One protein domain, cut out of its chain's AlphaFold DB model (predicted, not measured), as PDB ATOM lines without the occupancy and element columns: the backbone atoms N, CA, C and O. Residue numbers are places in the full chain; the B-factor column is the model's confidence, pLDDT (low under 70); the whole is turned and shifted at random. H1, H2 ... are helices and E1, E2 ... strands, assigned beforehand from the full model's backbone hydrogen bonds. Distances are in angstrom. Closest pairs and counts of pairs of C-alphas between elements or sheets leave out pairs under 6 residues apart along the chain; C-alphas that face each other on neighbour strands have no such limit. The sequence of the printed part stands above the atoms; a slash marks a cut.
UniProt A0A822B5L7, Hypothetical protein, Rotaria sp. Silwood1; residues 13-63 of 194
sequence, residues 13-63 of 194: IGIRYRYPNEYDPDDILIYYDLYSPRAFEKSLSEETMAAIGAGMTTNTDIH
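Overview. This is residues 13 to 63 of the 194 residues of the protein "Hypothetical protein" of Rotaria sp. Silwood1 (UniProt A0A822B5L7). A small three-stranded sheet, E1, E2 and E3 side by side, has the loop of residues 33 to 38 sticking out at one end. Toward its other end lie the long link from E1 to E2 and two short helices that are apart from each other: H1, joined to E3 by a tight link and apart from E1 and E2, and H2, apart from E1, E2 and E3. The printed part has 51 residues, with three named strands and two named helices in the order E1, E2, E3, H1, H2; the sheet's order is E1, E2, E3, all antiparallel. The class is mixed, helices and strands, though under half of the residues are in named elements. The whole is compact, with a radius of gyration of the C-alphas of 11.1 A, but elongated in outline, spanning 32 by 20 by 17 A.

Arrangement. The inner strand of the sheet is E2, residues 28 to 31. Edge strand E1, residues 13 to 16, is its antiparallel neighbour at 167 degrees between directions; C-alphas 15 and 29 face each other at 4.7 A. N 16 and O 28 are within hydrogen-bond range at 2.8 A, as are N 30 and O 14, also at 2.8 A. Edge strand E3, residues 40 to 43, is antiparallel to E2 at 148 degrees; C-alphas 28 and 43 face each other at 4.6 A. There N 29 and O 42 are 2.8 A apart and N 42 and O 29 2.9 A, both within hydrogen-bond range. E1 and E2 form a hairpin, and so do E2 and E3; the three make a meander, each strand the antiparallel neighbour of the one before. H1, residues 46 to 51, is not on the sheet, with 3 pairs of C-alphas within 10 A. H2, residues 59 to 62, is not on the sheet, but only just, with 4 such pairs. H1 and H2 are apart. In H1 every O i to N i+4 pair is within hydrogen-bond range; H2 is too short for such a pair, and its one O i to N i+3 pair is within range.

Along the chain. E2 measures 9.7 A from first to last C-alpha, and E1 and E3 10.4 A each. E1 begins at C-alpha 13, (19.112, -14.668, -115.577), and E3 ends at C-alpha 43, (7.307, -13.318, -108.333). H1 measures 8.6 A and H2 5.5 A, ending at C-alpha 62, (16.083, -3.778, -112.969).

Size, cuts and confidence. The C-alphas of Asn 21 and Tyr 35 are the two farthest apart, at 32.8 A. The printed part has no cut. The link from E1 to E2 is long, with 11 residues; that from E3 to H1 is tight. Mean pLDDT of the printed part is 71.8, and residues 13, 20, 34 to 35, 37 and 49 to 63 are under 70.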
ATOM      1  N   ILE A  13      18.799 -14.507-114.150       69.62
ATOM      2  CA  ILE A  13      19.112 -14.668-115.577       69.62
ATOM      3  C   ILE A  13      18.065 -14.023-116.483       69.62
ATOM      4  O   ILE A  13      18.194 -14.050-117.703       69.62
ATOM      5  N   GLY A  14      17.003 -13.466-115.904       71.75
ATOM      6  CA  GLY A  14      15.996 -12.751-116.667       71.75
ATOM      7  C   GLY A  14      14.789 -12.347-115.842       71.75
ATOM      8  O   GLY A  14      14.591 -12.805-114.717       71.75
ATOM      9  N   ILE A  15      13.969 -11.490-116.444       77.06
ATOM     10  CA  ILE A  15      12.660 -11.099-115.931       77.06
ATOM     11  C   ILE A  15      11.642 -11.269-117.046       77.06
ATOM     12  O   ILE A  15      11.872 -10.863-118.186       77.06
ATOM     13  N   ARG A  16      10.500 -11.860-116.708       84.38
ATOM     14  CA  ARG A  16       9.311 -11.875-117.553       84.38
ATOM     15  C   ARG A  16       8.339 -10.842-117.004       84.38
ATOM     16  O   ARG A  16       7.700 -11.096-115.986       84.38
ATOM     17  N   TYR A  17       8.250  -9.710-117.693       81.00
ATOM     18  CA  TYR A  17       7.360  -8.611-117.336       81.00
ATOM     19  C   TYR A  17       6.100  -8.568-118.204       81.00
ATOM     20  O   TYR A  17       6.125  -8.941-119.382       81.00
ATOM     21  N   ARG A  18       4.999  -8.067-117.639       80.44
ATOM     22  CA  ARG A  18       3.766  -7.756-118.381       80.44
ATOM     23  C   ARG A  18       3.839  -6.386-119.053       80.44
ATOM     24  O   ARG A  18       3.416  -6.249-120.203       80.44
ATOM     25  N   TYR A  19       4.409  -5.400-118.359       79.06
ATOM     26  CA  TYR A  19       4.567  -4.029-118.840       79.06
ATOM     27  C   TYR A  19       6.040  -3.598-118.714       79.06
ATOM     28  O   TYR A  19       6.579  -3.572-117.614       79.06
ATOM     29  N   PRO A  20       6.733  -3.253-119.815       69.56
ATOM     30  CA  PRO A  20       8.173  -2.971-119.768       69.56
ATOM     31  C   PRO A  20       8.537  -1.724-118.948       69.56
ATOM     32  O   PRO A  20       9.617  -1.667-118.374       69.56
ATOM     33  N   ASN A  21       7.644  -0.734-118.878       77.00
ATOM     34  CA  ASN A  21       7.926   0.571-118.269       77.00
ATOM     35  C   ASN A  21       7.228   0.782-116.917       77.00
ATOM     36  O   ASN A  21       7.277   1.881-116.375       77.00
ATOM     37  N   GLU A  22       6.559  -0.235-116.383       76.56
ATOM     38  CA  GLU A  22       5.795  -0.155-115.137       76.56
ATOM     39  C   GLU A  22       6.121  -1.384-114.303       76.56
ATOM     40  O   GLU A  22       6.152  -2.481-114.845       76.56
ATOM     41  N   TYR A  23       6.384  -1.201-113.012       76.19
ATOM     42  CA  TYR A  23       6.541  -2.324-112.093       76.19
ATOM     43  C   TYR A  23       5.190  -3.018-111.869       76.19
ATOM     44  O   TYR A  23       4.209  -2.356-111.518       76.19
ATOM     45  N   ASP A  24       5.154  -4.339-112.033       81.38
ATOM     46  CA  ASP A  24       4.015  -5.188-111.682       81.38
ATOM     47  C   ASP A  24       4.505  -6.261-110.680       81.38
ATOM     48  O   ASP A  24       5.424  -7.019-110.996       81.38
ATOM     49  N   PRO A  25       3.938  -6.348-109.458       81.81
ATOM     50  CA  PRO A  25       4.360  -7.334-108.456       81.81
ATOM     51  C   PRO A  25       4.133  -8.794-108.889       81.81
ATOM     52  O   PRO A  25       4.668  -9.712-108.259       81.81
ATOM     53  N   ASP A  26       3.348  -9.017-109.949       85.38
ATOM     54  CA  ASP A  26       3.141 -10.329-110.562       85.38
ATOM     55  C   ASP A  26       4.213 -10.686-111.608       85.38
ATOM     56  O   ASP A  26       4.207 -11.804-112.138       85.38
ATOM     57  N   ASP A  27       5.136  -9.774-111.918       84.81
ATOM     58  CA  ASP A  27       6.243 -10.057-112.824       84.81
ATOM     59  C   ASP A  27       7.166 -11.129-112.247       84.81
ATOM     60  O   ASP A  27       7.271 -11.328-111.037       84.81
ATOM     61  N   ILE A  28       7.830 -11.873-113.128       86.31
ATOM     62  CA  ILE A  28       8.539 -13.091-112.740       86.31
ATOM     63  C   ILE A  28      10.040 -12.908-112.905       86.31
ATOM     64  O   ILE A  28      10.531 -12.721-114.017       86.31
ATOM     65  N   LEU A  29      10.765 -13.051-111.801       79.44
ATOM     66  CA  LEU A  29      12.206 -13.233-111.768       79.44
ATOM     67  C   LEU A  29      12.555 -14.675-112.133       79.44
ATOM     68  O   LEU A  29      12.013 -15.616-111.549       79.44
ATOM     69  N   ILE A  30      13.498 -14.842-113.053       83.19
ATOM     70  CA  ILE A  30      14.044 -16.136-113.456       83.19
ATOM     71  C   ILE A  30      15.483 -16.229-112.943       83.19
ATOM     72  O   ILE A  30      16.280 -15.322-113.188       83.19
ATOM     73  N   TYR A  31      15.832 -17.306-112.241       76.94
ATOM     74  CA  TYR A  31      17.149 -17.469-111.608       76.94
ATOM     75  C   TYR A  31      17.607 -18.932-111.543       76.94
ATOM     76  O   TYR A  31      16.801 -19.847-111.705       76.94
ATOM     77  N   TYR A  32      18.896 -19.164-111.275       72.62
ATOM     78  CA  TYR A  32      19.433 -20.499-110.971       72.62
ATOM     79  C   TYR A  32      19.810 -20.617-109.497       72.62
ATOM     80  O   TYR A  32      20.558 -19.789-108.996       72.62
ATOM     81  N   ASP A  33      19.370 -21.683-108.825       70.81
ATOM     82  CA  ASP A  33      19.741 -21.977-107.430       70.81
ATOM     83  C   ASP A  33      21.134 -22.621-107.285       70.81
ATOM     84  O   ASP A  33      21.557 -22.927-106.176       70.81
ATOM     85  N   LEU A  34      21.840 -22.843-108.402       60.56
ATOM     86  CA  LEU A  34      23.156 -23.492-108.500       60.56
ATOM     87  C   LEU A  34      23.209 -24.974-108.085       60.56
ATOM     88  O   LEU A  34      24.261 -25.601-108.208       60.56
ATOM     89  N   TYR A  35      22.088 -25.563-107.670       60.16
ATOM     90  CA  TYR A  35      21.971 -26.981-107.311       60.16
ATOM     91  C   TYR A  35      21.192 -27.786-108.353       60.16
ATOM     92  O   TYR A  35      21.382 -28.996-108.489       60.16
ATOM     93  N   SER A  36      20.331 -27.117-109.111       70.38
ATOM     94  CA  SER A  36      19.510 -27.701-110.159       70.38
ATOM     95  C   SER A  36      19.930 -27.171-111.533       70.38
ATOM     96  O   SER A  36      20.160 -25.975-111.700       70.38
ATOM     97  N   PRO A  37      19.947 -28.023-112.576       64.06
ATOM     98  CA  PRO A  37      20.157 -27.575-113.953       64.06
ATOM     99  C   PRO A  37      18.938 -26.826-114.530       64.06
ATOM    100  O   PRO A  37      18.918 -26.498-115.715       64.06
ATOM    101  N   ARG A  38      17.881 -26.615-113.737       77.44
ATOM    102  CA  ARG A  38      16.657 -25.918-114.147       77.44
ATOM    103  C   ARG A  38      16.644 -24.506-113.584       77.44
ATOM    104  O   ARG A  38      17.020 -24.300-112.436       77.44
ATOM    105  N   ALA A  39      16.148 -23.570-114.386       80.50
ATOM    106  CA  ALA A  39      15.817 -22.241-113.903       80.50
ATOM    107  C   ALA A  39      14.565 -22.302-113.015       80.50
ATOM    108  O   ALA A  39      13.656 -23.103-113.256       80.50
ATOM    109  N   PHE A  40      14.529 -21.442-112.007       83.81
ATOM    110  CA  PHE A  40      13.400 -21.240-111.115       83.81
ATOM    111  C   PHE A  40      12.750 -19.898-111.396       83.81
ATOM    112  O   PHE A  40      13.394 -18.960-111.864       83.81
ATOM    113  N   GLU A  41      11.464 -19.824-111.083       89.56
ATOM    114  CA  GLU A  41      10.649 -18.629-111.220       89.56
ATOM    115  C   GLU A  41      10.215 -18.164-109.825       89.56
ATOM    116  O   GLU A  41       9.804 -18.977-108.992       89.56
ATOM    117  N   LYS A  42      10.304 -16.862-109.556       84.06
ATOM    118  CA  LYS A  42       9.755 -16.237-108.347       84.06
ATOM    119  C   LYS A  42       9.103 -14.915-108.720       84.06
ATOM    120  O   LYS A  42       9.664 -14.160-109.504       84.06
ATOM    121  N   SER A  43       7.938 -14.624-108.151       85.19
ATOM    122  CA  SER A  43       7.307 -13.318-108.333       85.19
ATOM    123  C   SER A  43       8.184 -12.207-107.758       85.19
ATOM    124  O   SER A  43       8.714 -12.338-106.648       85.19
ATOM    125  N   LEU A  44       8.285 -11.100-108.485       77.94
ATOM    126  CA  LEU A  44       8.855  -9.828-108.051       77.94
ATOM    127  C   LEU A  44       7.891  -9.110-107.101       77.94
ATOM    128  O   LEU A  44       7.622  -7.929-107.251       77.94
ATOM    129  N   SER A  45       7.363  -9.826-106.107       79.88
ATOM    130  CA  SER A  45       6.535  -9.233-105.061       79.88
ATOM    131  C   SER A  45       7.303  -8.146-104.311       79.88
ATOM    132  O   SER A  45       8.534  -8.144-104.294       79.88
ATOM    133  N   GLU A  46       6.592  -7.272-103.597       72.81
ATOM    134  CA  GLU A  46       7.226  -6.233-102.770       72.81
ATOM    135  C   GLU A  46       8.259  -6.807-101.784       72.81
ATOM    136  O   GLU A  46       9.289  -6.189-101.537       72.81
ATOM    137  N   GLU A  47       8.028  -8.018-101.267       71.69
ATOM    138  CA  GLU A  47       8.973  -8.730-100.401       71.69
ATOM    139  C   GLU A  47      10.229  -9.179-101.160       71.69
ATOM    140  O   GLU A  47      11.348  -8.945-100.700       71.69
ATOM    141  N   THR A  48      10.066  -9.785-102.342       70.25
ATOM    142  CA  THR A  48      11.193 -10.143-103.216       70.25
ATOM    143  C   THR A  48      11.992  -8.895-103.596       70.25
ATOM    144  O   THR A  48      13.218  -8.918-103.570       70.25
ATOM    145  N   MET A  49      11.313  -7.785-103.876       67.12
ATOM    146  CA  MET A  49      11.926  -6.502-104.224       67.12
ATOM    147  C   MET A  49      12.673  -5.864-103.050       67.12
ATOM    148  O   MET A  49      13.780  -5.351-103.226       67.12
ATOM    149  N   ALA A  50      12.110  -5.938-101.843       64.81
ATOM    150  CA  ALA A  50      12.775  -5.492-100.624       64.81
ATOM    151  C   ALA A  50      14.045  -6.313-100.350       64.81
ATOM    152  O   ALA A  50      15.074  -5.741 -99.991       64.81
ATOM    153  N   ALA A  51      13.998  -7.628-100.588       62.22
ATOM    154  CA  ALA A  51      15.146  -8.521-100.444       62.22
ATOM    155  C   ALA A  51      16.243  -8.283-101.502       62.22
ATOM    156  O   ALA A  51      17.418  -8.467-101.207       62.22
ATOM    157  N   ILE A  52      15.881  -7.831-102.710       61.28
ATOM    158  CA  ILE A  52      16.827  -7.455-103.782       61.28
ATOM    159  C   ILE A  52      17.437  -6.051-103.542       61.28
ATOM    160  O   ILE A  52      18.348  -5.627-104.252       61.28
ATOM    161  N   GLY A  53      16.994  -5.325-102.505       55.47
ATOM    162  CA  GLY A  53      17.620  -4.074-102.060       55.47
ATOM    163  C   GLY A  53      17.326  -2.875-102.965       55.47
ATOM    164  O   GLY A  53      18.226  -2.104-103.307       55.47
ATOM    165  N   ALA A  54      16.073  -2.712-103.402       53.91
ATOM    166  CA  ALA A  54      15.768  -1.843-104.530       53.91
ATOM    167  C   ALA A  54      14.543  -0.920-104.343       53.91
ATOM    168  O   ALA A  54      13.401  -1.365-104.362       53.91
ATOM    169  N   GLY A  55      14.774   0.397-104.251       52.72
ATOM    170  CA  GLY A  55      13.738   1.438-104.361       52.72
ATOM    171  C   GLY A  55      13.390   1.754-105.820       52.72
ATOM    172  O   GLY A  55      13.820   2.779-106.339       52.72
ATOM    173  N   MET A  56      12.676   0.849-106.493       59.62
ATOM    174  CA  MET A  56      12.424   0.901-107.946       59.62
ATOM    175  C   MET A  56      11.091   1.560-108.292       59.62
ATOM    176  O   MET A  56      10.145   1.489-107.512       59.62
ATOM    177  N   THR A  57      11.006   2.145-109.491       57.75
ATOM    178  CA  THR A  57       9.747   2.681-110.042       57.75
ATOM    179  C   THR A  57       9.329   2.029-111.363       57.75
ATOM    180  O   THR A  57       8.153   2.107-111.715       57.75
ATOM    181  N   THR A  58      10.246   1.363-112.083       60.38
ATOM    182  CA  THR A  58       9.973   0.693-113.369       60.38
ATOM    183  C   THR A  58      10.744  -0.627-113.529       60.38
ATOM    184  O   THR A  58      11.791  -0.825-112.915       60.38
ATOM    185  N   ASN A  59      10.267  -1.523-114.400       57.38
ATOM    186  CA  ASN A  59      10.948  -2.788-114.718       57.38
ATOM    187  C   ASN A  59      12.255  -2.616-115.501       57.38
ATOM    188  O   ASN A  59      13.173  -3.427-115.373       57.38
ATOM    189  N   THR A  60      12.377  -1.544-116.284       59.84
ATOM    190  CA  THR A  60      13.640  -1.179-116.933       59.84
ATOM    191  C   THR A  60      14.733  -0.833-115.931       59.84
ATOM    192  O   THR A  60      15.891  -1.093-116.227       59.84
ATOM    193  N   ASP A  61      14.389  -0.340-114.735       61.62
ATOM    194  CA  ASP A  61      15.377  -0.034-113.689       61.62
ATOM    195  C   ASP A  61      16.072  -1.307-113.162       61.62
ATOM    196  O   ASP A  61      17.129  -1.228-112.535       61.62
ATOM    197  N   ILE A  62      15.483  -2.495-113.380       59.31
ATOM    198  CA  ILE A  62      16.083  -3.778-112.969       59.31
ATOM    199  C   ILE A  62      17.226  -4.173-113.906       59.31
ATOM    200  O   ILE A  62      18.170  -4.876-113.529       59.31
ATOM    201  N   HIS A  63      17.157  -3.668-115.129       55.91
ATOM    202  CA  HIS A  63      18.077  -3.952-116.199       55.91
ATOM    203  C   HIS A  63      19.150  -2.864-116.306       55.91
ATOM    204  O   HIS A  63      18.857  -1.683-116.442       55.91
TER     205      HIS A  63